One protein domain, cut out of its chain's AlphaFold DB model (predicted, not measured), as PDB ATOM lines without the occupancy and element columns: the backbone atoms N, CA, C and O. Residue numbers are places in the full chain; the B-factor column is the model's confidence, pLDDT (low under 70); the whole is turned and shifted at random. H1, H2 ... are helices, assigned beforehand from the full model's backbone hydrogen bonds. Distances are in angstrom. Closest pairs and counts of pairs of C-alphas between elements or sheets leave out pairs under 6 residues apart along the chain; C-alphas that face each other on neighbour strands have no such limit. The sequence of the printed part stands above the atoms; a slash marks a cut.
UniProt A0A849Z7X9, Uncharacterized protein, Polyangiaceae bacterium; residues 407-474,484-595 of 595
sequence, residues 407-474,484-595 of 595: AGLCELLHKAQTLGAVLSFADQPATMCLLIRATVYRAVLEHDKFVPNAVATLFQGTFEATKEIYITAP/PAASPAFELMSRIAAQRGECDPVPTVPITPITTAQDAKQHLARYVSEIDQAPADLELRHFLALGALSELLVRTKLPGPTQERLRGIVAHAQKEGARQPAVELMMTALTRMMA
ATOM      1  N   ALA A 407      60.294  25.251  23.021       95.75
ATOM      2  CA  ALA A 407      59.753  24.550  24.188       95.75
ATOM      3  C   ALA A 407      58.313  24.974  24.518       95.75
ATOM      4  O   ALA A 407      57.439  24.121  24.662       95.75
ATOM      5  N   GLY A 408      58.056  26.287  24.558       96.44
ATOM      6  CA  GLY A 408      56.726  26.827  24.855       96.44
ATOM      7  C   GLY A 408      55.681  26.453  23.800       96.44
ATOM      8  O   GLY A 408      54.570  26.061  24.150       96.44
ATOM      9  N   LEU A 409      56.055  26.476  22.513       97.62
ATOM     10  CA  LEU A 409      55.164  26.027  21.442       97.62
ATOM     11  C   LEU A 409      54.860  24.531  21.580       97.62
ATOM     12  O   LEU A 409      53.701  24.142  21.491       97.62
ATOM     13  N   CYS A 410      55.864  23.690  21.834       97.12
ATOM     14  CA  CYS A 410      55.650  22.249  22.000       97.12
ATOM     15  C   CYS A 410      54.724  21.944  23.187       97.12
ATOM     16  O   CYS A 410      53.843  21.097  23.066       97.12
ATOM     17  N   GLU A 411      54.866  22.664  24.304       96.56
ATOM     18  CA  GLU A 411      53.960  22.551  25.451       96.56
ATOM     19  C   GLU A 411      52.519  22.929  25.077       96.56
ATOM     20  O   GLU A 411      51.582  22.191  25.390       96.56
ATOM     21  N   LEU A 412      52.335  24.033  24.342       98.00
ATOM     22  CA  LEU A 412      51.030  24.447  23.825       98.00
ATOM     23  C   LEU A 412      50.402  23.365  22.929       98.00
ATOM     24  O   LEU A 412      49.222  23.047  23.094       98.00
ATOM     25  N   LEU A 413      51.183  22.789  22.009       97.94
ATOM     26  CA  LEU A 413      50.730  21.747  21.084       97.94
ATOM     27  C   LEU A 413      50.363  20.449  21.814       97.94
ATOM     28  O   LEU A 413      49.292  19.896  21.571       97.94
ATOM     29  N   HIS A 414      51.189  19.992  22.755       95.44
ATOM     30  CA  HIS A 414      50.888  18.811  23.566       95.44
ATOM     31  C   HIS A 414      49.657  19.008  24.446       95.44
ATOM     32  O   HIS A 414      48.835  18.095  24.578       95.44
ATOM     33  N   LYS A 415      49.477  20.206  25.014       96.56
ATOM     34  CA  LYS A 415      48.268  20.537  25.771       96.56
ATOM     35  C   LYS A 415      47.026  20.481  24.882       96.56
ATOM     36  O   LYS A 415      46.030  19.884  25.277       96.56
ATOM     37  N   ALA A 416      47.096  21.036  23.672       97.12
ATOM     38  CA  ALA A 416      46.006  20.950  22.702       97.12
ATOM     39  C   ALA A 416      45.690  19.498  22.312       97.12
ATOM     40  O   ALA A 416      44.525  19.122  22.280       97.12
ATOM     41  N   GLN A 417      46.704  18.665  22.074       94.81
ATOM     42  CA  GLN A 417      46.523  17.238  21.781       94.81
ATOM     43  C   GLN A 417      45.881  16.481  22.948       94.81
ATOM     44  O   GLN A 417      44.990  15.666  22.729       94.81
ATOM     45  N   THR A 418      46.286  16.785  24.182       91.81
ATOM     46  CA  THR A 418      45.720  16.172  25.394       91.81
ATOM     47  C   THR A 418      44.241  16.527  25.544       91.81
ATOM     48  O   THR A 418      43.412  15.643  25.727       91.81
ATOM     49  N   LEU A 419      43.891  17.809  25.392       94.00
ATOM     50  CA  LEU A 419      42.495  18.262  25.416       94.00
ATOM     51  C   LEU A 419      41.688  17.689  24.239       94.00
ATOM     52  O   LEU A 419      40.529  17.317  24.403       94.00
ATOM     53  N   GLY A 420      42.313  17.574  23.067       92.56
ATOM     54  CA  GLY A 420      41.726  16.958  21.882       92.56
ATOM     55  C   GLY A 420      41.432  15.473  22.081       92.56
ATOM     56  O   GLY A 420      40.389  15.014  21.651       92.56
ATOM     57  N   ALA A 421      42.283  14.729  22.789       87.12
ATOM     58  CA  ALA A 421      42.044  13.316  23.086       87.12
ATOM     59  C   ALA A 421      40.845  13.090  24.029       87.12
ATOM     60  O   ALA A 421      40.195  12.047  23.960       87.12
ATOM     61  N   VAL A 422      40.534  14.063  24.895       84.81
ATOM     62  CA  VAL A 422      39.348  14.028  25.775       84.81
ATOM     63  C   VAL A 422      38.063  14.318  24.992       84.81
ATOM     64  O   VAL A 422      36.993  13.805  25.327       84.81
ATOM     65  N   LEU A 423      38.150  15.125  23.934       85.75
ATOM     66  CA  LEU A 423      37.030  15.411  23.045       85.75
ATOM     67  C   LEU A 423      36.830  14.259  22.052       85.75
ATOM     68  O   LEU A 423      37.727  13.902  21.297       85.75
ATOM     69  N   SER A 424      35.622  13.701  21.966       74.38
ATOM     70  CA  SER A 424      35.320  12.817  20.838       74.38
ATOM     71  C   SER A 424      35.025  13.627  19.575       74.38
ATOM     72  O   SER A 424      34.129  14.476  19.575       74.38
ATOM     73  N   PHE A 425      35.715  13.302  18.476       62.78
ATOM     74  CA  PHE A 425      35.464  13.887  17.154       62.78
ATOM     75  C   PHE A 425      34.013  13.730  16.687       62.78
ATOM     76  O   PHE A 425      33.505  14.615  16.002       62.78
ATOM     77  N   ALA A 426      33.343  12.630  17.043       65.50
ATOM     78  CA  ALA A 426      31.972  12.372  16.612       65.50
ATOM     79  C   ALA A 426      30.940  13.193  17.403       65.50
ATOM     80  O   ALA A 426      29.915  13.580  16.845       65.50
ATOM     81  N   ASP A 427      31.223  13.495  18.673       79.75
ATOM     82  CA  ASP A 427      30.262  14.178  19.544       79.75
ATOM     83  C   ASP A 427      30.392  15.699  19.479       79.75
ATOM     84  O   ASP A 427      29.388  16.404  19.540       79.75
ATOM     85  N   GLN A 428      31.626  16.211  19.381       89.19
ATOM     86  CA  GLN A 428      31.925  17.643  19.495       89.19
ATOM     87  C   GLN A 428      32.870  18.150  18.385       89.19
ATOM     88  O   GLN A 428      33.903  18.768  18.671       89.19
ATOM     89  N   PRO A 429      32.551  17.924  17.095       90.81
ATOM     90  CA  PRO A 429      33.435  18.297  15.989       90.81
ATOM     91  C   PRO A 429      33.678  19.812  15.898       90.81
ATOM     92  O   PRO A 429      34.775  20.238  15.541       90.81
ATOM     93  N   ALA A 430      32.697  20.650  16.255       93.50
ATOM     94  CA  ALA A 430      32.878  22.100  16.205       93.50
ATOM     95  C   ALA A 430      33.775  22.612  17.343       93.50
ATOM     96  O   ALA A 430      34.689  23.395  17.082       93.50
ATOM     97  N   THR A 431      33.593  22.104  18.567       95.69
ATOM     98  CA  THR A 431      34.497  22.378  19.695       95.69
ATOM     99  C   THR A 431      35.926  21.921  19.374       95.69
ATOM    100  O   THR A 431      36.882  22.617  19.708       95.69
ATOM    101  N   MET A 432      36.096  20.805  18.656       95.56
ATOM    102  CA  MET A 432      37.411  20.340  18.201       95.56
ATOM    103  C   MET A 432      38.078  21.323  17.225       95.56
ATOM    104  O   MET A 432      39.247  21.677  17.391       95.56
ATOM    105  N   CYS A 433      37.342  21.822  16.226       96.50
ATOM    106  CA  CYS A 433      37.849  22.877  15.343       96.50
ATOM    107  C   CYS A 433      38.156  24.167  16.119       96.50
ATOM    108  O   CYS A 433      39.148  24.839  15.829       96.50
ATOM    109  N   LEU A 434      37.353  24.494  17.136       97.25
ATOM    110  CA  LEU A 434      37.592  25.641  18.008       97.25
ATOM    111  C   LEU A 434      38.879  25.485  18.828       97.25
ATOM    112  O   LEU A 434      39.613  26.457  18.988       97.25
ATOM    113  N   LEU A 435      39.185  24.272  19.295       97.94
ATOM    114  CA  LEU A 435      40.430  23.947  19.989       97.94
ATOM    115  C   LEU A 435      41.649  24.129  19.075       97.94
ATOM    116  O   LEU A 435      42.635  24.752  19.478       97.94
ATOM    117  N   ILE A 436      41.572  23.662  17.825       98.19
ATOM    118  CA  ILE A 436      42.623  23.890  16.818       98.19
ATOM    119  C   ILE A 436      42.811  25.392  16.592       98.19
ATOM    120  O   ILE A 436      43.931  25.897  16.670       98.19
ATOM    121  N   ARG A 437      41.714  26.125  16.390       98.00
ATOM    122  CA  ARG A 437      41.721  27.579  16.193       98.00
ATOM    123  C   ARG A 437      42.347  28.321  17.374       98.00
ATOM    124  O   ARG A 437      43.233  29.151  17.177       98.00
ATOM    125  N   ALA A 438      41.946  27.975  18.596       98.38
ATOM    126  CA  ALA A 438      42.520  28.506  19.827       98.38
ATOM    127  C   ALA A 438      44.033  28.255  19.899       98.38
ATOM    128  O   ALA A 438      44.794  29.162  20.227       98.38
ATOM    129  N   THR A 439      44.477  27.050  19.537       98.62
ATOM    130  CA  THR A 439      45.898  26.672  19.518       98.62
ATOM    131  C   THR A 439      46.691  27.532  18.537       98.62
ATOM    132  O   THR A 439      47.727  28.083  18.897       98.62
ATOM    133  N   VAL A 440      46.177  27.706  17.318       98.38
ATOM    134  CA  VAL A 440      46.830  28.474  16.249       98.38
ATOM    135  C   VAL A 440      47.001  29.939  16.640       98.38
ATOM    136  O   VAL A 440      48.108  30.467  16.570       98.38
ATOM    137  N   TYR A 441      45.941  30.607  17.102       98.44
ATOM    138  CA  TYR A 441      46.044  32.029  17.441       98.44
ATOM    139  C   TYR A 441      46.827  32.294  18.727       98.44
ATOM    140  O   TYR A 441      47.457  33.345  18.844       98.44
ATOM    141  N   ARG A 442      46.864  31.338  19.660       98.38
ATOM    142  CA  ARG A 442      47.811  31.389  20.779       98.38
ATOM    143  C   ARG A 442      49.250  31.239  20.303       98.38
ATOM    144  O   ARG A 442      50.087  32.031  20.714       98.38
ATOM    145  N   ALA A 443      49.527  30.315  19.383       98.31
ATOM    146  CA  ALA A 443      50.858  30.161  18.801       98.31
ATOM    147  C   ALA A 443      51.324  31.439  18.083       98.31
ATOM    148  O   ALA A 443      52.451  31.882  18.294       98.31
ATOM    149  N   VAL A 444      50.438  32.083  17.316       97.81
ATOM    150  CA  VAL A 444      50.721  33.375  16.672       97.81
ATOM    151  C   VAL A 444      51.000  34.474  17.699       97.81
ATOM    152  O   VAL A 444      51.964  35.220  17.557       97.81
ATOM    153  N   LEU A 445      50.182  34.595  18.747       97.62
ATOM    154  CA  LEU A 445      50.356  35.663  19.732       97.62
ATOM    155  C   LEU A 445      51.606  35.465  20.608       97.62
ATOM    156  O   LEU A 445      52.314  36.429  20.901       97.62
ATOM    157  N   GLU A 446      51.842  34.233  21.063       97.56
ATOM    158  CA  GLU A 446      52.808  33.904  22.118       97.56
ATOM    159  C   GLU A 446      54.177  33.478  21.553       97.56
ATOM    160  O   GLU A 446      55.204  33.721  22.191       97.56
ATOM    161  N   HIS A 447      54.221  32.863  20.362       97.81
ATOM    162  CA  HIS A 447      55.405  32.134  19.881       97.81
ATOM    163  C   HIS A 447      55.954  32.576  18.517       97.81
ATOM    164  O   HIS A 447      57.079  32.202  18.189       97.81
ATOM    165  N   ASP A 448      55.240  33.413  17.756       96.94
ATOM    166  CA  ASP A 448      55.665  33.865  16.417       96.94
ATOM    167  C   ASP A 448      57.057  34.518  16.416       96.94
ATOM    168  O   ASP A 448      57.878  34.270  15.541       96.94
ATOM    169  N   LYS A 449      57.389  35.266  17.475       96.94
ATOM    170  CA  LYS A 449      58.707  35.909  17.623       96.94
ATOM    171  C   LYS A 449      59.862  34.930  17.856       96.94
ATOM    172  O   LYS A 449      61.007  35.293  17.607       96.94
ATOM    173  N   PHE A 450      59.582  33.743  18.391       97.00
ATOM    174  CA  PHE A 450      60.602  32.780  18.818       97.00
ATOM    175  C   PHE A 450      60.780  31.642  17.811       97.00
ATOM    176  O   PHE A 450      61.899  31.184  17.600       97.00
ATOM    177  N   VAL A 451      59.684  31.195  17.191       97.12
ATOM    178  CA  VAL A 451      59.647  30.070  16.241       97.12
ATOM    179  C   VAL A 451      58.721  30.375  15.049       97.12
ATOM    180  O   VAL A 451      57.740  29.662  14.820       97.12
ATOM    181  N   PRO A 452      59.015  31.425  14.255       96.81
ATOM    182  CA  PRO A 452      58.119  31.920  13.203       96.81
ATOM    183  C   PRO A 452      57.800  30.863  12.140       96.81
ATOM    184  O   PRO A 452      56.658  30.748  11.700       96.81
ATOM    185  N   ASN A 453      58.774  30.029  11.764       97.44
ATOM    186  CA  ASN A 453      58.576  28.987  10.751       97.44
ATOM    187  C   ASN A 453      57.577  27.914  11.208       97.44
ATOM    188  O   ASN A 453      56.725  27.485  10.429       97.44
ATOM    189  N   ALA A 454      57.645  27.497  12.477       97.62
ATOM    190  CA  ALA A 454      56.710  26.522  13.034       97.62
ATOM    191  C   ALA A 454      55.303  27.108  13.174       97.62
ATOM    192  O   ALA A 454      54.324  26.436  12.856       97.62
ATOM    193  N   VAL A 455      55.196  28.375  13.587       97.94
ATOM    194  CA  VAL A 455      53.914  29.088  13.655       97.94
ATOM    195  C   VAL A 455      53.299  29.250  12.263       97.94
ATOM    196  O   VAL A 455      52.117  28.953  12.091       97.94
ATOM    197  N   ALA A 456      54.086  29.631  11.252       97.50
ATOM    198  CA  ALA A 456      53.631  29.734   9.866       97.50
ATOM    199  C   ALA A 456      53.174  28.375   9.309       97.50
ATOM    200  O   ALA A 456      52.094  28.280   8.723       97.50
ATOM    201  N   THR A 457      53.949  27.316   9.560       98.06
ATOM    202  CA  THR A 457      53.612  25.937   9.174       98.06
ATOM    203  C   THR A 457      52.302  25.487   9.822       98.06
ATOM    204  O   THR A 457      51.419  24.967   9.136       98.06
ATOM    205  N   LEU A 458      52.139  25.731  11.128       98.12
ATOM    206  CA  LEU A 458      50.917  25.418  11.866       98.12
ATOM    207  C   LEU A 458      49.719  26.189  11.303       98.12
ATOM    208  O   LEU A 458      48.680  25.590  11.036       98.12
ATOM    209  N   PHE A 459      49.857  27.500  11.093       97.69
ATOM    210  CA  PHE A 459      48.789  28.354  10.576       97.69
ATOM    211  C   PHE A 459      48.339  27.915   9.176       97.69
ATOM    212  O   PHE A 459      47.146  27.750   8.933       97.69
ATOM    213  N   GLN A 460      49.281  27.661   8.262       96.81
ATOM    214  CA  GLN A 460      48.959  27.236   6.900       96.81
ATOM    215  C   GLN A 460      48.344  25.834   6.866       96.81
ATOM    216  O   GLN A 460      47.319  25.624   6.217       96.81
ATOM    217  N   GLY A 461      48.936  24.874   7.577       96.75
ATOM    218  CA  GLY A 461      48.464  23.490   7.562       96.75
ATOM    219  C   GLY A 461      47.133  23.271   8.290       96.75
ATOM    220  O   GLY A 461      46.491  22.244   8.092       96.75
ATOM    221  N   THR A 462      46.679  24.243   9.087       97.12
ATOM    222  CA  THR A 462      45.375  24.213   9.772       97.12
ATOM    223  C   THR A 462      44.361  25.206   9.195       97.12
ATOM    224  O   THR A 462      43.299  25.417   9.786       97.12
ATOM    225  N   PHE A 463      44.642  25.801   8.030       95.00
ATOM    226  CA  PHE A 463      43.818  26.868   7.455       95.00
ATOM    227  C   PHE A 463      42.345  26.470   7.268       95.00
ATOM    228  O   PHE A 463      41.456  27.208   7.679       95.00
ATOM    229  N   GLU A 464      42.060  25.277   6.738       91.62
ATOM    230  CA  GLU A 464      40.674  24.820   6.528       91.62
ATOM    231  C   GLU A 464      39.898  24.657   7.851       91.62
ATOM    232  O   GLU A 464      38.736  25.056   7.959       91.62
ATOM    233  N   ALA A 465      40.557  24.151   8.900       92.62
ATOM    234  CA  ALA A 465      39.961  24.013  10.232       92.62
ATOM    235  C   ALA A 465      39.767  25.367  10.939       92.62
ATOM    236  O   ALA A 465      38.900  25.496  11.801       92.62
ATOM    237  N   THR A 466      40.552  26.381  10.565       94.00
ATOM    238  CA  THR A 466      40.558  27.724  11.171       94.00
ATOM    239  C   THR A 466      39.973  28.808  10.265       94.00
ATOM    240  O   THR A 466      40.041  29.999  10.579       94.00
ATOM    241  N   LYS A 467      39.324  28.434   9.163       91.25
ATOM    242  CA  LYS A 467      38.703  29.384   8.238       91.25
ATOM    243  C   LYS A 467      37.513  30.110   8.864       91.25
ATOM    244  O   LYS A 467      37.379  31.324   8.728       91.25
ATOM    245  N   GLU A 468      36.690  29.391   9.618       91.75
ATOM    246  CA  GLU A 468      35.512  29.930  10.301       91.75
ATOM    247  C   GLU A 468      35.311  29.306  11.690       91.75
ATOM    248  O   GLU A 468      36.056  28.415  12.097       91.75
ATOM    249  N   ILE A 469      34.347  29.829  12.453       92.44
ATOM    250  CA  ILE A 469      33.889  29.202  13.697       92.44
ATOM    251  C   ILE A 469      32.646  28.391  13.363       92.44
ATOM    252  O   ILE A 469      31.602  28.957  13.021       92.44
ATOM    253  N   TYR A 470      32.779  27.076  13.478       90.62
ATOM    254  CA  TYR A 470      31.675  26.132  13.401       90.62
ATOM    255  C   TYR A 470      30.908  26.155  14.740       90.62
ATOM    256  O   TYR A 470      31.536  26.290  15.783       90.62
ATOM    257  N   ILE A 471      29.573  26.045  14.721       84.81
ATOM    258  CA  ILE A 471      28.728  26.130  15.936       84.81
ATOM    259  C   ILE A 471      27.814  24.915  16.042       84.81
ATOM    260  O   ILE A 471      26.971  24.729  15.160       84.81
ATOM    261  N   THR A 472      27.894  24.139  17.119       76.69
ATOM    262  CA  THR A 472      27.072  22.945  17.387       76.69
ATOM    263  C   THR A 472      25.628  23.293  17.781       76.69
ATOM    264  O   THR A 472      25.140  22.919  18.835       76.69
ATOM    265  N   ALA A 473      24.881  24.004  16.930       65.19
ATOM    266  CA  ALA A 473      23.491  24.347  17.247       65.19
ATOM    267  C   ALA A 473      22.607  23.080  17.391       65.19
ATOM    268  O   ALA A 473      22.465  22.327  16.417       65.19
ATOM    269  N   PRO A 474      21.974  22.841  18.556       57.47
ATOM    270  CA  PRO A 474      21.087  21.699  18.743       57.47
ATOM    271  C   PRO A 474      19.812  21.850  17.895       57.47
ATOM    272  O   PRO A 474      19.155  22.887  17.903       57.47
ATOM    273  N   PRO A 484      35.216  20.279   8.841       90.56
ATOM    274  CA  PRO A 484      36.420  19.616   8.366       90.56
ATOM    275  C   PRO A 484      36.925  18.601   9.392       90.56
ATOM    276  O   PRO A 484      36.801  18.789  10.603       90.56
ATOM    277  N   ALA A 485      37.543  17.528   8.899       89.31
ATOM    278  CA  ALA A 485      38.208  16.566   9.763       89.31
ATOM    279  C   ALA A 485      39.359  17.248  10.515       89.31
ATOM    280  O   ALA A 485      40.203  17.913   9.917       89.31
ATOM    281  N   ALA A 486      39.408  17.054  11.830       91.50
ATOM    282  CA  ALA A 486      40.421  17.658  12.687       91.50
ATOM    283  C   ALA A 486      41.695  16.790  12.839       91.50
ATOM    284  O   ALA A 486      42.726  17.312  13.258       91.50
ATOM    285  N   SER A 487      41.673  15.507  12.428       90.06
ATOM    286  CA  SER A 487      42.846  14.600  12.463       90.06
ATOM    287  C   SER A 487      44.106  15.190  11.813       90.06
ATOM    288  O   SER A 487      45.141  15.229  12.480       90.06
ATOM    289  N   PRO A 488      44.047  15.753  10.585       94.31
ATOM    290  CA  PRO A 488      45.246  16.276   9.926       94.31
ATOM    291  C   PRO A 488      45.917  17.413  10.707       94.31
ATOM    292  O   PRO A 488      47.139  17.551  10.686       94.31
ATOM    293  N   ALA A 489      45.130  18.215  11.435       96.19
ATOM    294  CA  ALA A 489      45.661  19.286  12.269       96.19
ATOM    295  C   ALA A 489      46.440  18.725  13.467       96.19
ATOM    296  O   ALA A 489      47.542  19.191  13.739       96.19
ATOM    297  N   PHE A 490      45.924  17.702  14.155       94.81
ATOM    298  CA  PHE A 490      46.628  17.092  15.290       94.81
ATOM    299  C   PHE A 490      47.875  16.307  14.875       94.81
ATOM    300  O   PHE A 490      48.877  16.334  15.594       94.81
ATOM    301  N   GLU A 491      47.854  15.664  13.707       93.06
ATOM    302  CA  GLU A 491      49.038  15.036  13.110       93.06
ATOM    303  C   GLU A 491      50.123  16.073  12.805       93.06
ATOM    304  O   GLU A 491      51.301  15.859  13.103       93.06
ATOM    305  N   LEU A 492      49.732  17.234  12.269       97.44
ATOM    306  CA  LEU A 492      50.647  18.349  12.047       97.44
ATOM    307  C   LEU A 492      51.226  18.879  13.364       97.44
ATOM    308  O   LEU A 492      52.440  19.052  13.462       97.44
ATOM    309  N   MET A 493      50.391  19.081  14.389       97.88
ATOM    310  CA  MET A 493      50.853  19.481  15.725       97.88
ATOM    311  C   MET A 493      51.859  18.468  16.289       97.88
ATOM    312  O   MET A 493      52.896  18.864  16.817       97.88
ATOM    313  N   SER A 494      51.602  17.168  16.105       94.69
ATOM    314  CA  SER A 494      52.510  16.099  16.532       94.69
ATOM    315  C   SER A 494      53.852  16.173  15.818       94.69
ATOM    316  O   SER A 494      54.891  15.976  16.443       94.69
ATOM    317  N   ARG A 495      53.843  16.463  14.514       97.00
ATOM    318  CA  ARG A 495      55.060  16.590  13.709       97.00
ATOM    319  C   ARG A 495      55.902  17.785  14.148       97.00
ATOM    320  O   ARG A 495      57.098  17.625  14.359       97.00
ATOM    321  N   ILE A 496      55.276  18.948  14.339       97.38
ATOM    322  CA  ILE A 496      55.958  20.165  14.803       97.38
ATOM    323  C   ILE A 496      56.558  19.940  16.197       97.38
ATOM    324  O   ILE A 496      57.710  20.299  16.439       97.38
ATOM    325  N   ALA A 497      55.809  19.303  17.103       95.88
ATOM    326  CA  ALA A 497      56.297  18.968  18.437       95.88
ATOM    327  C   ALA A 497      57.465  17.964  18.396       95.88
ATOM    328  O   ALA A 497      58.466  18.157  19.087       95.88
ATOM    329  N   ALA A 498      57.395  16.939  17.539       93.25
ATOM    330  CA  ALA A 498      58.484  15.977  17.340       93.25
ATOM    331  C   ALA A 498      59.761  16.637  16.791       93.25
ATOM    332  O   ALA A 498      60.867  16.259  17.170       93.25
ATOM    333  N   GLN A 499      59.604  17.665  15.956       95.56
ATOM    334  CA  GLN A 499      60.692  18.505  15.451       95.56
ATOM    335  C   GLN A 499      61.124  19.597  16.443       95.56
ATOM    336  O   GLN A 499      61.935  20.446  16.101       95.56
ATOM    337  N   ARG A 500      60.588  19.622  17.671       95.06
ATOM    338  CA  ARG A 500      60.897  20.636  18.698       95.06
ATOM    339  C   ARG A 500      60.664  22.084  18.231       95.06
ATOM    340  O   ARG A 500      61.301  23.011  18.729       95.06
ATOM    341  N   GLY A 501      59.739  22.285  17.290       92.69
ATOM    342  CA  GLY A 501      59.473  23.583  16.663       92.69
ATOM    343  C   GLY A 501      60.479  23.992  15.577       92.69
ATOM    344  O   GLY A 501      60.427  25.128  15.108       92.69
ATOM    345  N   GLU A 502      61.380  23.102  15.162       95.25
ATOM    346  CA  GLU A 502      62.287  23.310  14.032       95.25
ATOM    347  C   GLU A 502      61.573  22.921  12.731       95.25
ATOM    348  O   GLU A 502      61.527  21.757  12.342       95.25
ATOM    349  N   CYS A 503      60.974  23.906  12.065       96.31
ATOM    350  CA  CYS A 503      60.326  23.711  10.769       96.31
ATOM    351  C   CYS A 503      61.064  24.467   9.666       96.31
ATOM    352  O   CYS A 503      61.625  25.547   9.899       96.31
ATOM    353  N   ASP A 504      61.000  23.913   8.457       97.00
ATOM    354  CA  ASP A 504      61.487  24.576   7.255       97.00
ATOM    355  C   ASP A 504      60.806  25.944   7.077       97.00
ATOM    356  O   ASP A 504      59.654  26.130   7.482       97.00
ATOM    357  N   PRO A 505      61.503  26.933   6.496       96.06
ATOM    358  CA  PRO A 505      60.924  28.241   6.249       96.06
ATOM    359  C   PRO A 505      59.772  28.130   5.247       96.06
ATOM    360  O   PRO A 505      59.948  27.717   4.100       96.06
ATOM    361  N   VAL A 506      58.588  28.541   5.691       94.31
ATOM    362  CA  VAL A 506      57.353  28.551   4.903       94.31
ATOM    363  C   VAL A 506      56.910  30.004   4.701       94.31
ATOM    364  O   VAL A 506      57.026  30.803   5.635       94.31
ATOM    365  N   PRO A 507      56.397  30.386   3.513       92.75
ATOM    366  CA  PRO A 507      55.858  31.723   3.297       92.75
ATOM    367  C   PRO A 507      54.787  32.073   4.334       92.75
ATOM    368  O   PRO A 507      53.802  31.352   4.502       92.75
ATOM    369  N   THR A 508      54.959  33.201   5.020       87.88
ATOM    370  CA  THR A 508      53.997  33.672   6.021       87.88
ATOM    371  C   THR A 508      52.673  34.026   5.350       87.88
ATOM    372  O   THR A 508      52.617  34.926   4.508       87.88
ATOM    373  N   VAL A 509      51.596  33.340   5.733       86.75
ATOM    374  CA  VAL A 509      50.248  33.635   5.238       86.75
ATOM    375  C   VAL A 509      49.722  34.895   5.939       86.75
ATOM    376  O   VAL A 509      49.758  34.962   7.171       86.75
ATOM    377  N   PRO A 510      49.219  35.903   5.204       92.44
ATOM    378  CA  PRO A 510      48.674  37.103   5.823       92.44
ATOM    379  C   PRO A 510      47.419  36.767   6.632       92.44
ATOM    380  O   PRO A 510      46.452  36.201   6.119       92.44
ATOM    381  N   ILE A 511      47.416  37.160   7.904       94.88
ATOM    382  CA  ILE A 511      46.268  36.971   8.789       94.88
ATOM    383  C   ILE A 511      45.150  37.917   8.359       94.88
ATOM    384  O   ILE A 511      45.323  39.136   8.356       94.88
ATOM    385  N   THR A 512      43.984  37.364   8.024       95.00
ATOM    386  CA  THR A 512      42.822  38.159   7.615       95.00
ATOM    387  C   THR A 512      42.294  38.987   8.794       95.00
ATOM    388  O   THR A 512      41.780  38.400   9.759       95.00
ATOM    389  N   PRO A 513      42.374  40.328   8.736       96.38
ATOM    390  CA  PRO A 513      41.934  41.175   9.833       96.38
ATOM    391  C   PRO A 513      40.408  41.184   9.943       96.38
ATOM    392  O   PRO A 513      39.694  41.115   8.944       96.38
ATOM    393  N   ILE A 514      39.910  41.315  11.168       95.69
ATOM    394  CA  ILE A 514      38.513  41.646  11.447       95.69
ATOM    395  C   ILE A 514      38.425  43.174  11.423       95.69
ATOM    396  O   ILE A 514      38.975  43.856  12.291       95.69
ATOM    397  N   THR A 515      37.808  43.712  10.374       92.44
ATOM    398  CA  THR A 515      37.858  45.147  10.057       92.44
ATOM    399  C   THR A 515      36.720  45.949  10.672       92.44
ATOM    400  O   THR A 515      36.863  47.160  10.832       92.44
ATOM    401  N   THR A 516      35.610  45.304  11.046       93.75
ATOM    402  CA  THR A 516      34.446  45.985  11.623       93.75
ATOM    403  C   THR A 516      34.142  45.498  13.038       93.75
ATOM    404  O   THR A 516      34.358  44.337  13.390       93.75
ATOM    405  N   ALA A 517      33.601  46.395  13.868       90.44
ATOM    406  CA  ALA A 517      33.148  46.048  15.214       90.44
ATOM    407  C   ALA A 517      31.999  45.028  15.180       90.44
ATOM    408  O   ALA A 517      31.925  44.162  16.046       90.44
ATOM    409  N   GLN A 518      31.133  45.097  14.166       94.19
ATOM    410  CA  GLN A 518      30.026  44.156  14.010       94.19
ATOM    411  C   GLN A 518      30.528  42.739  13.718       94.19
ATOM    412  O   GLN A 518      30.043  41.789  14.332       94.19
ATOM    413  N   ASP A 519      31.539  42.594  12.859       93.44
ATOM    414  CA  ASP A 519      32.160  41.296  12.586       93.44
ATOM    415  C   ASP A 519      32.850  40.748  13.836       93.44
ATOM    416  O   ASP A 519      32.720  39.564  14.136       93.44
ATOM    417  N   ALA A 520      33.521  41.608  14.613       93.75
ATOM    418  CA  ALA A 520      34.116  41.216  15.889       93.75
ATOM    419  C   ALA A 520      33.053  40.720  16.883       93.75
ATOM    420  O   ALA A 520      33.218  39.656  17.475       93.75
ATOM    421  N   LYS A 521      31.928  41.437  17.022       93.94
ATOM    422  CA  LYS A 521      30.810  41.036  17.892       93.94
ATOM    423  C   LYS A 521      30.206  39.701  17.466       93.94
ATOM    424  O   LYS A 521      30.014  38.828  18.308       93.94
ATOM    425  N   GLN A 522      29.950  39.514  16.171       94.06
ATOM    426  CA  GLN A 522      29.448  38.242  15.648       94.06
ATOM    427  C   GLN A 522      30.448  37.111  15.877       94.06
ATOM    428  O   GLN A 522      30.059  36.033  16.311       94.06
ATOM    429  N   HIS A 523      31.732  37.352  15.624       93.62
ATOM    430  CA  HIS A 523      32.793  36.376  15.827       93.62
ATOM    431  C   HIS A 523      32.893  35.930  17.296       93.62
ATOM    432  O   HIS A 523      32.898  34.732  17.574       93.62
ATOM    433  N   LEU A 524      32.868  36.878  18.237       95.25
ATOM    434  CA  LEU A 524      32.857  36.598  19.675       95.25
ATOM    435  C   LEU A 524      31.592  35.860  20.118       95.25
ATOM    436  O   LEU A 524      31.688  34.928  20.911       95.25
ATOM    437  N   ALA A 525      30.426  36.209  19.567       95.25
ATOM    438  CA  ALA A 525      29.177  35.515  19.871       95.25
ATOM    439  C   ALA A 525      29.243  34.022  19.516       95.25
ATOM    440  O   ALA A 525      28.752  33.188  20.274       95.25
ATOM    441  N   ARG A 526      29.890  33.670  18.394       95.19
ATOM    442  CA  ARG A 526      30.105  32.264  18.010       95.19
ATOM    443  C   ARG A 526      31.064  31.559  18.966       95.19
ATOM    444  O   ARG A 526      30.786  30.434  19.363       95.19
ATOM    445  N   TYR A 527      32.148  32.231  19.361       95.69
ATOM    446  CA  TYR A 527      33.088  31.722  20.363       95.69
ATOM    447  C   TYR A 527      32.395  31.417  21.690       95.69
ATOM    448  O   TYR A 527      32.475  30.293  22.170       95.69
ATOM    449  N   VAL A 528      31.694  32.400  22.259       96.50
ATOM    450  CA  VAL A 528      31.001  32.261  23.548       96.50
ATOM    451  C   VAL A 528      29.955  31.151  23.473       96.50
ATOM    452  O   VAL A 528      29.959  30.265  24.319       96.50
ATOM    453  N   SER A 529      29.139  31.134  22.412       95.06
ATOM    454  CA  SER A 529      28.124  30.094  22.222       95.06
ATOM    455  C   SER A 529      28.709  28.682  22.184       95.06
ATOM    456  O   SER A 529      28.081  27.770  22.711       95.06
ATOM    457  N   GLU A 530      29.852  28.475  21.528       95.31
ATOM    458  CA  GLU A 530      30.468  27.148  21.436       95.31
ATOM    459  C   GLU A 530      31.229  26.786  22.725       95.31
ATOM    460  O   GLU A 530      31.185  25.638  23.152       95.31
ATOM    461  N   ILE A 531      31.856  27.753  23.408       96.00
ATOM    462  CA  ILE A 531      32.498  27.523  24.717       96.00
ATOM    463  C   ILE A 531      31.465  27.121  25.778       96.00
ATOM    464  O   ILE A 531      31.729  26.225  26.581       96.00
ATOM    465  N   ASP A 532      30.285  27.742  25.777       95.12
ATOM    466  CA  ASP A 532      29.209  27.406  26.714       95.12
ATOM    467  C   ASP A 532      28.669  25.982  26.492       95.12
ATOM    468  O   ASP A 532      28.277  25.314  27.455       95.12
ATOM    469  N   GLN A 533      28.691  25.508  25.239       92.94
ATOM    470  CA  GLN A 533      28.274  24.159  24.837       92.94
ATOM    471  C   GLN A 533      29.373  23.102  25.012       92.94
ATOM    472  O   GLN A 533      29.060  21.912  25.099       92.94
ATOM    473  N   ALA A 534      30.640  23.515  25.091       93.06
ATOM    474  CA  ALA A 534      31.758  22.617  25.339       93.06
ATOM    475  C   ALA A 534      31.607  21.904  26.701       93.06
ATOM    476  O   ALA A 534      30.965  22.440  27.619       93.06
ATOM    477  N   PRO A 535      32.229  20.719  26.877       93.00
ATOM    478  CA  PRO A 535      32.248  20.012  28.155       93.00
ATOM    479  C   PRO A 535      32.574  20.928  29.342       93.00
ATOM    480  O   PRO A 535      33.325  21.896  29.213       93.00
ATOM    481  N   ALA A 536      32.033  20.611  30.522       93.25
ATOM    482  CA  ALA A 536      32.249  21.377  31.756       93.25
ATOM    483  C   ALA A 536      33.687  21.272  32.318       93.25
ATOM    484  O   ALA A 536      33.934  21.628  33.468       93.25
ATOM    485  N   ASP A 537      34.631  20.785  31.513       95.81
ATOM    486  CA  ASP A 537      36.043  20.708  31.847       95.81
ATOM    487  C   ASP A 537      36.664  22.112  31.883       95.81
ATOM    488  O   ASP A 537      36.617  22.875  30.909       95.81
ATOM    489  N   LEU A 538      37.230  22.471  33.038       96.81
ATOM    490  CA  LEU A 538      37.778  23.807  33.258       96.81
ATOM    491  C   LEU A 538      39.019  24.065  32.410       96.81
ATOM    492  O   LEU A 538      39.211  25.197  31.967       96.81
ATOM    493  N   GLU A 539      39.849  23.048  32.162       97.69
ATOM    494  CA  GLU A 539      41.061  23.207  31.359       97.69
ATOM    495  C   GLU A 539      40.732  23.515  29.906       97.69
ATOM    496  O   GLU A 539      41.301  24.450  29.335       97.69
ATOM    497  N   LEU A 540      39.767  22.797  29.337       97.56
ATOM    498  CA  LEU A 540      39.273  23.026  27.992       97.56
ATOM    499  C   LEU A 540      38.650  24.416  27.865       97.56
ATOM    500  O   LEU A 540      39.059  25.189  26.999       97.56
ATOM    501  N   ARG A 541      37.700  24.776  28.737       97.88
ATOM    502  CA  ARG A 541      37.034  26.092  28.679       97.88
ATOM    503  C   ARG A 541      38.026  27.238  28.846       97.88
ATOM    504  O   ARG A 541      37.962  28.219  28.108       97.88
ATOM    505  N   HIS A 542      38.982  27.090  29.761       98.44
ATOM    506  CA  HIS A 542      40.079  28.034  29.930       98.44
ATOM    507  C   HIS A 542      40.916  28.171  28.652       98.44
ATOM    508  O   HIS A 542      41.195  29.286  28.212       98.44
ATOM    509  N   PHE A 543      41.296  27.049  28.033       98.56
ATOM    510  CA  PHE A 543      42.093  27.033  26.809       98.56
ATOM    511  C   PHE A 543      41.363  27.709  25.640       98.56
ATOM    512  O   PHE A 543      41.960  28.516  24.924       98.56
ATOM    513  N   LEU A 544      40.071  27.417  25.463       98.31
ATOM    514  CA  LEU A 544      39.244  27.997  24.404       98.31
ATOM    515  C   LEU A 544      39.028  29.503  24.606       98.31
ATOM    516  O   LEU A 544      39.174  30.271  23.654       98.31
ATOM    517  N   ALA A 545      38.745  29.940  25.837       98.38
ATOM    518  CA  ALA A 545      38.561  31.354  26.163       98.38
ATOM    519  C   ALA A 545      39.853  32.166  25.966       98.38
ATOM    520  O   ALA A 545      39.813  33.248  25.376       98.38
ATOM    521  N   LEU A 546      41.009  31.620  26.372       98.44
ATOM    522  CA  LEU A 546      42.316  32.202  26.048       98.44
ATOM    523  C   LEU A 546      42.516  32.303  24.534       98.44
ATOM    524  O   LEU A 546      42.935  33.346  24.041       98.44
ATOM    525  N   GLY A 547      42.180  31.246  23.790       98.31
ATOM    526  CA  GLY A 547      42.237  31.237  22.330       98.31
ATOM    527  C   GLY A 547      41.421  32.349  21.678       98.31
ATOM    528  O   GLY A 547      41.934  33.038  20.799       98.31
ATOM    529  N   ALA A 548      40.189  32.566  22.142       98.19
ATOM    530  CA  ALA A 548      39.304  33.618  21.643       98.19
ATOM    531  C   ALA A 548      39.886  35.025  21.865       98.19
ATOM    532  O   ALA A 548      39.881  35.865  20.963       98.19
ATOM    533  N   LEU A 549      40.422  35.281  23.064       98.25
ATOM    534  CA  LEU A 549      41.067  36.554  23.396       98.25
ATOM    535  C   LEU A 549      42.352  36.765  22.584       98.25
ATOM    536  O   LEU A 549      42.586  37.867  22.080       98.25
ATOM    537  N   SER A 550      43.158  35.712  22.417       98.44
ATOM    538  CA  SER A 550      44.377  35.757  21.611       98.44
ATOM    539  C   SER A 550      44.079  36.020  20.139       98.44
ATOM    540  O   SER A 550      44.722  36.872  19.529       98.44
ATOM    541  N   GLU A 551      43.060  35.368  19.574       97.94
ATOM    542  CA  GLU A 551      42.623  35.633  18.204       97.94
ATOM    543  C   GLU A 551      42.184  37.085  18.027       97.94
ATOM    544  O   GLU A 551      42.576  37.733  17.054       97.94
ATOM    545  N   LEU A 552      41.414  37.625  18.973       97.06
ATOM    546  CA  LEU A 552      40.979  39.011  18.889       97.06
ATOM    547  C   LEU A 552      42.176  39.968  18.886       97.06
ATOM    548  O   LEU A 552      42.244  40.848  18.027       97.06
ATOM    549  N   LEU A 553      43.141  39.770  19.787       97.62
ATOM    550  CA  LEU A 553      44.366  40.575  19.857       97.62
ATOM    551  C   LEU A 553      45.194  40.522  18.565       97.62
ATOM    552  O   LEU A 553      45.849  41.510  18.232       97.62
ATOM    553  N   VAL A 554      45.166  39.391  17.857       97.50
ATOM    554  CA  VAL A 554      45.895  39.172  16.603       97.50
ATOM    555  C   VAL A 554      45.153  39.759  15.396       97.50
ATOM    556  O   VAL A 554      45.774  40.352  14.516       97.50
ATOM    557  N   ARG A 555      43.826  39.601  15.325       97.00
ATOM    558  CA  ARG A 555      43.039  39.924  14.121       97.00
ATOM    559  C   ARG A 555      42.397  41.301  14.129       97.00
ATOM    560  O   ARG A 555      41.964  41.753  13.070       97.00
ATOM    561  N   THR A 556      42.295  41.968  15.276       96.19
ATOM    562  CA  THR A 556      41.645  43.284  15.371       96.19
ATOM    563  C   THR A 556      42.623  44.400  15.698       96.19
ATOM    564  O   THR A 556      43.588  44.236  16.442       96.19
ATOM    565  N   LYS A 557      42.328  45.590  15.169       94.25
ATOM    566  CA  LYS A 557      42.978  46.837  15.575       94.25
ATOM    567  C   LYS A 557      42.163  47.479  16.694       94.25
ATOM    568  O   LYS A 557      41.346  48.362  16.447       94.25
ATOM    569  N   LEU A 558      42.343  46.986  17.917       90.12
ATOM    570  CA  LEU A 558      41.674  47.545  19.092       90.12
ATOM    571  C   LEU A 558      42.290  48.896  19.484       90.12
ATOM    572  O   LEU A 558      43.493  49.089  19.290       90.12
ATOM    573  N   PRO A 559      41.511  49.810  20.090       93.56
ATOM    574  CA  PRO A 559      42.072  50.986  20.748       93.56
ATOM    575  C   PRO A 559      43.148  50.571  21.761       93.56
ATOM    576  O   PRO A 559      42.953  49.595  22.488       93.56
ATOM    577  N   GLY A 560      44.254  51.319  21.832       95.38
ATOM    578  CA  GLY A 560      45.408  51.006  22.692       95.38
ATOM    579  C   GLY A 560      45.035  50.604  24.129       95.38
ATOM    580  O   GLY A 560      45.395  49.501  24.540       95.38
ATOM    581  N   PRO A 561      44.211  51.394  24.851       95.56
ATOM    582  CA  PRO A 561      43.790  51.053  26.214       95.56
ATOM    583  C   PRO A 561      43.025  49.724  26.310       95.56
ATOM    584  O   PRO A 561      43.211  48.947  27.247       95.56
ATOM    585  N   THR A 562      42.171  49.429  25.326       93.12
ATOM    586  CA  THR A 562      41.428  48.162  25.257       93.12
ATOM    587  C   THR A 562      42.372  46.994  24.994       93.12
ATOM    588  O   THR A 562      42.248  45.944  25.623       93.12
ATOM    589  N   GLN A 563      43.342  47.179  24.095       95.31
ATOM    590  CA  GLN A 563      44.340  46.166  23.773       95.31
ATOM    591  C   GLN A 563      45.222  45.835  24.986       95.31
ATOM    592  O   GLN A 563      45.447  44.663  25.281       95.31
ATOM    593  N   GLU A 564      45.698  46.849  25.712       96.94
ATOM    594  CA  GLU A 564      46.491  46.685  26.936       96.94
ATOM    595  C   GLU A 564      45.704  45.967  28.031       96.94
ATOM    596  O   GLU A 564      46.201  45.008  28.624       96.94
ATOM    597  N   ARG A 565      44.440  46.355  28.241       96.44
ATOM    598  CA  ARG A 565      43.561  45.686  29.206       96.44
ATOM    599  C   ARG A 565      43.359  44.209  28.869       96.44
ATOM    600  O   ARG A 565      43.418  43.374  29.769       96.44
ATOM    601  N   LEU A 566      43.145  43.872  27.597       96.62
ATOM    602  CA  LEU A 566      42.987  42.478  27.169       96.62
ATOM    603  C   LEU A 566      44.274  41.673  27.318       96.62
ATOM    604  O   LEU A 566      44.213  40.548  27.806       96.62
ATOM    605  N   ARG A 567      45.437  42.250  26.988       97.88
ATOM    606  CA  ARG A 567      46.734  41.617  27.278       97.88
ATOM    607  C   ARG A 567      46.903  41.349  28.774       97.88
ATOM    608  O   ARG A 567      47.376  40.280  29.140       97.88
ATOM    609  N   GLY A 568      46.465  42.276  29.630       97.94
ATOM    610  CA  GLY A 568      46.452  42.091  31.082       97.94
ATOM    611  C   GLY A 568      45.566  40.925  31.532       97.94
ATOM    612  O   GLY A 568      45.995  40.120  32.356       97.94
ATOM    613  N   ILE A 569      44.366  40.785  30.957       97.81
ATOM    614  CA  ILE A 569      43.459  39.656  31.239       97.81
ATOM    615  C   ILE A 569      44.078  38.329  30.787       97.81
ATOM    616  O   ILE A 569      44.065  37.372  31.556       97.81
ATOM    617  N   VAL A 570      44.652  38.277  29.579       97.94
ATOM    618  CA  VAL A 570      45.328  37.081  29.047       97.94
ATOM    619  C   VAL A 570      46.503  36.679  29.940       97.94
ATOM    620  O   VAL A 570      46.571  35.527  30.360       97.94
ATOM    621  N   ALA A 571      47.374  37.622  30.307       97.94
ATOM    622  CA  ALA A 571      48.521  37.354  31.176       97.94
ATOM    623  C   ALA A 571      48.093  36.879  32.576       97.94
ATOM    624  O   ALA A 571      48.676  35.944  33.127       97.94
ATOM    625  N   HIS A 572      47.050  37.490  33.150       97.75
ATOM    626  CA  HIS A 572      46.484  37.060  34.428       97.75
ATOM    627  C   HIS A 572      45.906  35.642  34.342       97.75
ATOM    628  O   HIS A 572      46.207  34.805  35.187       97.75
ATOM    629  N   ALA A 573      45.116  35.347  33.306       97.06
ATOM    630  CA  ALA A 573      44.532  34.025  33.107       97.06
ATOM    631  C   ALA A 573      45.609  32.950  32.894       97.06
ATOM    632  O   ALA A 573      45.553  31.911  33.543       97.06
ATOM    633  N   GLN A 574      46.631  33.213  32.073       96.81
ATOM    634  CA  GLN A 574      47.764  32.299  31.892       96.81
ATOM    635  C   GLN A 574      48.473  31.986  33.220       96.81
ATOM    636  O   GLN A 574      48.815  30.833  33.470       96.81
ATOM    637  N   LYS A 575      48.664  32.995  34.083       97.69
ATOM    638  CA  LYS A 575      49.297  32.829  35.399       97.69
ATOM    639  C   LYS A 575      48.433  32.028  36.379       97.69
ATOM    640  O   LYS A 575      48.959  31.192  37.107       97.69
ATOM    641  N   GLU A 576      47.132  32.300  36.422       97.62
ATOM    642  CA  GLU A 576      46.194  31.611  37.319       97.62
ATOM    643  C   GLU A 576      45.889  30.174  36.877       97.62
ATOM    644  O   GLU A 576      45.568  29.320  37.707       97.62
ATOM    645  N   GLY A 577      45.992  29.895  35.575       96.25
ATOM    646  CA  GLY A 577      45.635  28.612  34.985       96.25
ATOM    647  C   GLY A 577      44.124  28.362  34.974       96.25
ATOM    648  O   GLY A 577      43.306  29.278  35.087       96.25
ATOM    649  N   ALA A 578      43.738  27.093  34.829       96.69
ATOM    650  CA  ALA A 578      42.360  26.645  34.622       96.69
ATOM    651  C   ALA A 578      41.487  26.662  35.893       96.69
ATOM    652  O   ALA A 578      40.856  25.675  36.261       96.69
ATOM    653  N   ARG A 579      41.453  27.798  36.592       97.69
ATOM    654  CA  ARG A 579      40.595  28.017  37.760       97.69
ATOM    655  C   ARG A 579      39.270  28.635  37.331       97.69
ATOM    656  O   ARG A 579      39.254  29.515  36.468       97.69
ATOM    657  N   GLN A 580      38.181  28.250  37.994       97.50
ATOM    658  CA  GLN A 580      36.840  28.783  37.727       97.50
ATOM    659  C   GLN A 580      36.801  30.331  37.672       97.50
ATOM    660  O   GLN A 580      36.312  30.856  36.672       97.50
ATOM    661  N   PRO A 581      37.405  31.086  38.619       97.75
ATOM    662  CA  PRO A 581      37.396  32.553  38.558       97.75
ATOM    663  C   PRO A 581      38.139  33.129  37.343       97.75
ATOM    664  O   PRO A 581      37.760  34.175  36.820       97.75
ATOM    665  N   ALA A 582      39.196  32.458  36.870       97.69
ATOM    666  CA  ALA A 582      39.932  32.886  35.683       97.69
ATOM    667  C   ALA A 582      39.102  32.670  34.408       97.69
ATOM    668  O   ALA A 582      39.086  33.533  33.530       97.69
ATOM    669  N   VAL A 583      38.373  31.550  34.323       97.81
ATOM    670  CA  VAL A 583      37.435  31.278  33.223       97.81
ATOM    671  C   VAL A 583      36.300  32.302  33.222       97.81
ATOM    672  O   VAL A 583      36.039  32.915  32.190       97.81
ATOM    673  N   GLU A 584      35.680  32.564  34.373       97.75
ATOM    674  CA  GLU A 584      34.606  33.558  34.512       97.75
ATOM    675  C   GLU A 584      35.062  34.971  34.145       97.75
ATOM    676  O   GLU A 584      34.337  35.691  33.455       97.75
ATOM    677  N   LEU A 585      36.279  35.363  34.539       97.69
ATOM    678  CA  LEU A 585      36.875  36.641  34.153       97.69
ATOM    679  C   LEU A 585      36.989  36.766  32.627       97.69
ATOM    680  O   LEU A 585      36.585  37.786  32.064       97.69
ATOM    681  N   MET A 586      37.516  35.737  31.954       98.19
ATOM    682  CA  MET A 586      37.662  35.733  30.495       98.19
ATOM    683  C   MET A 586      36.306  35.729  29.786       98.19
ATOM    684  O   MET A 586      36.089  36.545  28.892       98.19
ATOM    685  N   MET A 587      35.367  34.884  30.214       98.00
ATOM    686  CA  MET A 587      34.019  34.823  29.636       98.00
ATOM    687  C   MET A 587      33.249  36.133  29.840       98.00
ATOM    688  O   MET A 587      32.579  36.616  28.925       98.00
ATOM    689  N   THR A 588      33.414  36.777  30.998       97.75
ATOM    690  CA  THR A 588      32.861  38.113  31.263       97.75
ATOM    691  C   THR A 588      33.476  39.158  30.335       97.75
ATOM    692  O   THR A 588      32.757  40.010  29.813       97.75
ATOM    693  N   ALA A 589      34.790  39.109  30.102       96.44
ATOM    694  CA  ALA A 589      35.461  40.020  29.180       96.44
ATOM    695  C   ALA A 589      34.960  39.843  27.737       96.44
ATOM    696  O   ALA A 589      34.611  40.833  27.095       96.44
ATOM    697  N   LEU A 590      34.847  38.597  27.261       96.19
ATOM    698  CA  LEU A 590      34.303  38.267  25.939       96.19
ATOM    699  C   LEU A 590      32.866  38.789  25.785       96.19
ATOM    700  O   LEU A 590      32.567  39.505  24.832       96.19
ATOM    701  N   THR A 591      32.006  38.524  26.772       95.88
ATOM    702  CA  THR A 591      30.597  38.955  26.766       95.88
ATOM    703  C   THR A 591      30.459  40.480  26.800       95.88
ATOM    704  O   THR A 591      29.644  41.050  26.080       95.88
ATOM    705  N   ARG A 592      31.288  41.182  27.585       94.56
ATOM    706  CA  ARG A 592      31.266  42.655  27.652       94.56
ATOM    707  C   ARG A 592      31.708  43.331  26.359       94.56
ATOM    708  O   ARG A 592      31.274  44.442  26.103       94.56
ATOM    709  N   MET A 593      32.568  42.695  25.569       91.56
ATOM    710  CA  MET A 593      32.968  43.221  24.258       91.56
ATOM    711  C   MET A 593      31.921  42.969  23.168       91.56
ATOM    712  O   MET A 593      31.969  43.602  22.114       91.56
ATOM    713  N   MET A 594      30.990  42.040  23.406       91.88
ATOM    714  CA  MET A 594      29.827  41.836  22.543       91.88
ATOM    715  C   MET A 594      28.746  42.900  22.775       91.88
ATOM    716  O   MET A 594      28.091  43.311  21.811       91.88
ATOM    717  N   ALA A 595      28.573  43.339  24.029       85.56
ATOM    718  CA  ALA A 595      27.703  44.460  24.398       85.56
ATOM    719  C   ALA A 595      28.128  45.746  23.672       85.56
ATOM    720  O   ALA A 595      27.245  46.428  23.110       85.56
TER     721      ALA A 595
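Overview. This is residues 407 to 474 and 484 to 595 of the 595 residues of an uncharacterized protein of Polyangiaceae bacterium (UniProt A0A849Z7X9). Two four-helix bundles, each running up and down with every helix against the one before it, pack side by side: H1, H2, H3 and H5 make one, H6 to H9 the other, and H2 crosses H7 where they meet. Short H4 packs on H2, and residues 499 to 516, with no named element, lead from one bundle to the other. The 180 printed residues hold nine named helices, H1 to H9, and no named strand: all helix. The whole is compact, with a radius of gyration of the C-alphas of 15.2 A and spans of 42 by 37 by 29 A.

Along the chain. Find C-alpha 407 at (59.753, 24.550, 24.188); from there H1 runs 23.0 A to residue 422. Next come H2, residues 429 to 447, 26.3 A, H3, residues 452 to 461, and H4, residues 463 to 466. Past the cut find H5, residues 487 to 498, H6, 517 to 533, 24.4 A, H7, 538 to 555, 25.6 A, H8, 560 to 576, 24.3 A, and H9, 580 to 594, ending at (29.827, 41.836, 22.543).

Arrangement. Start at H2, the hub: it touches H7 at a steep tilt of 58 degrees, the closest C-alphas, of Ala 438 and Gly 547, 3.7 A apart. H1 and H2 form a hairpin, closest at C-alphas 409 and 447, 6.3 A. H5 touches H1, closest at C-alphas 497 and 410, 4.9 A. H6 touches H9, closest at C-alphas 521 and 594, 4.8 A. Every O i to N i+4 pair is within hydrogen-bond range in the helices but H4, too short for one.

Size, cuts and confidence. The farthest C-alphas, of Gln 499 and Ala 595, are 42.9 A apart. Residues 475 to 483 are not printed, an 18.6 A gap between C-alphas 474 and 484. The link H5 to H6 is long. Look for pLDDT under 70 at residues 425 to 426 and 473 to 474.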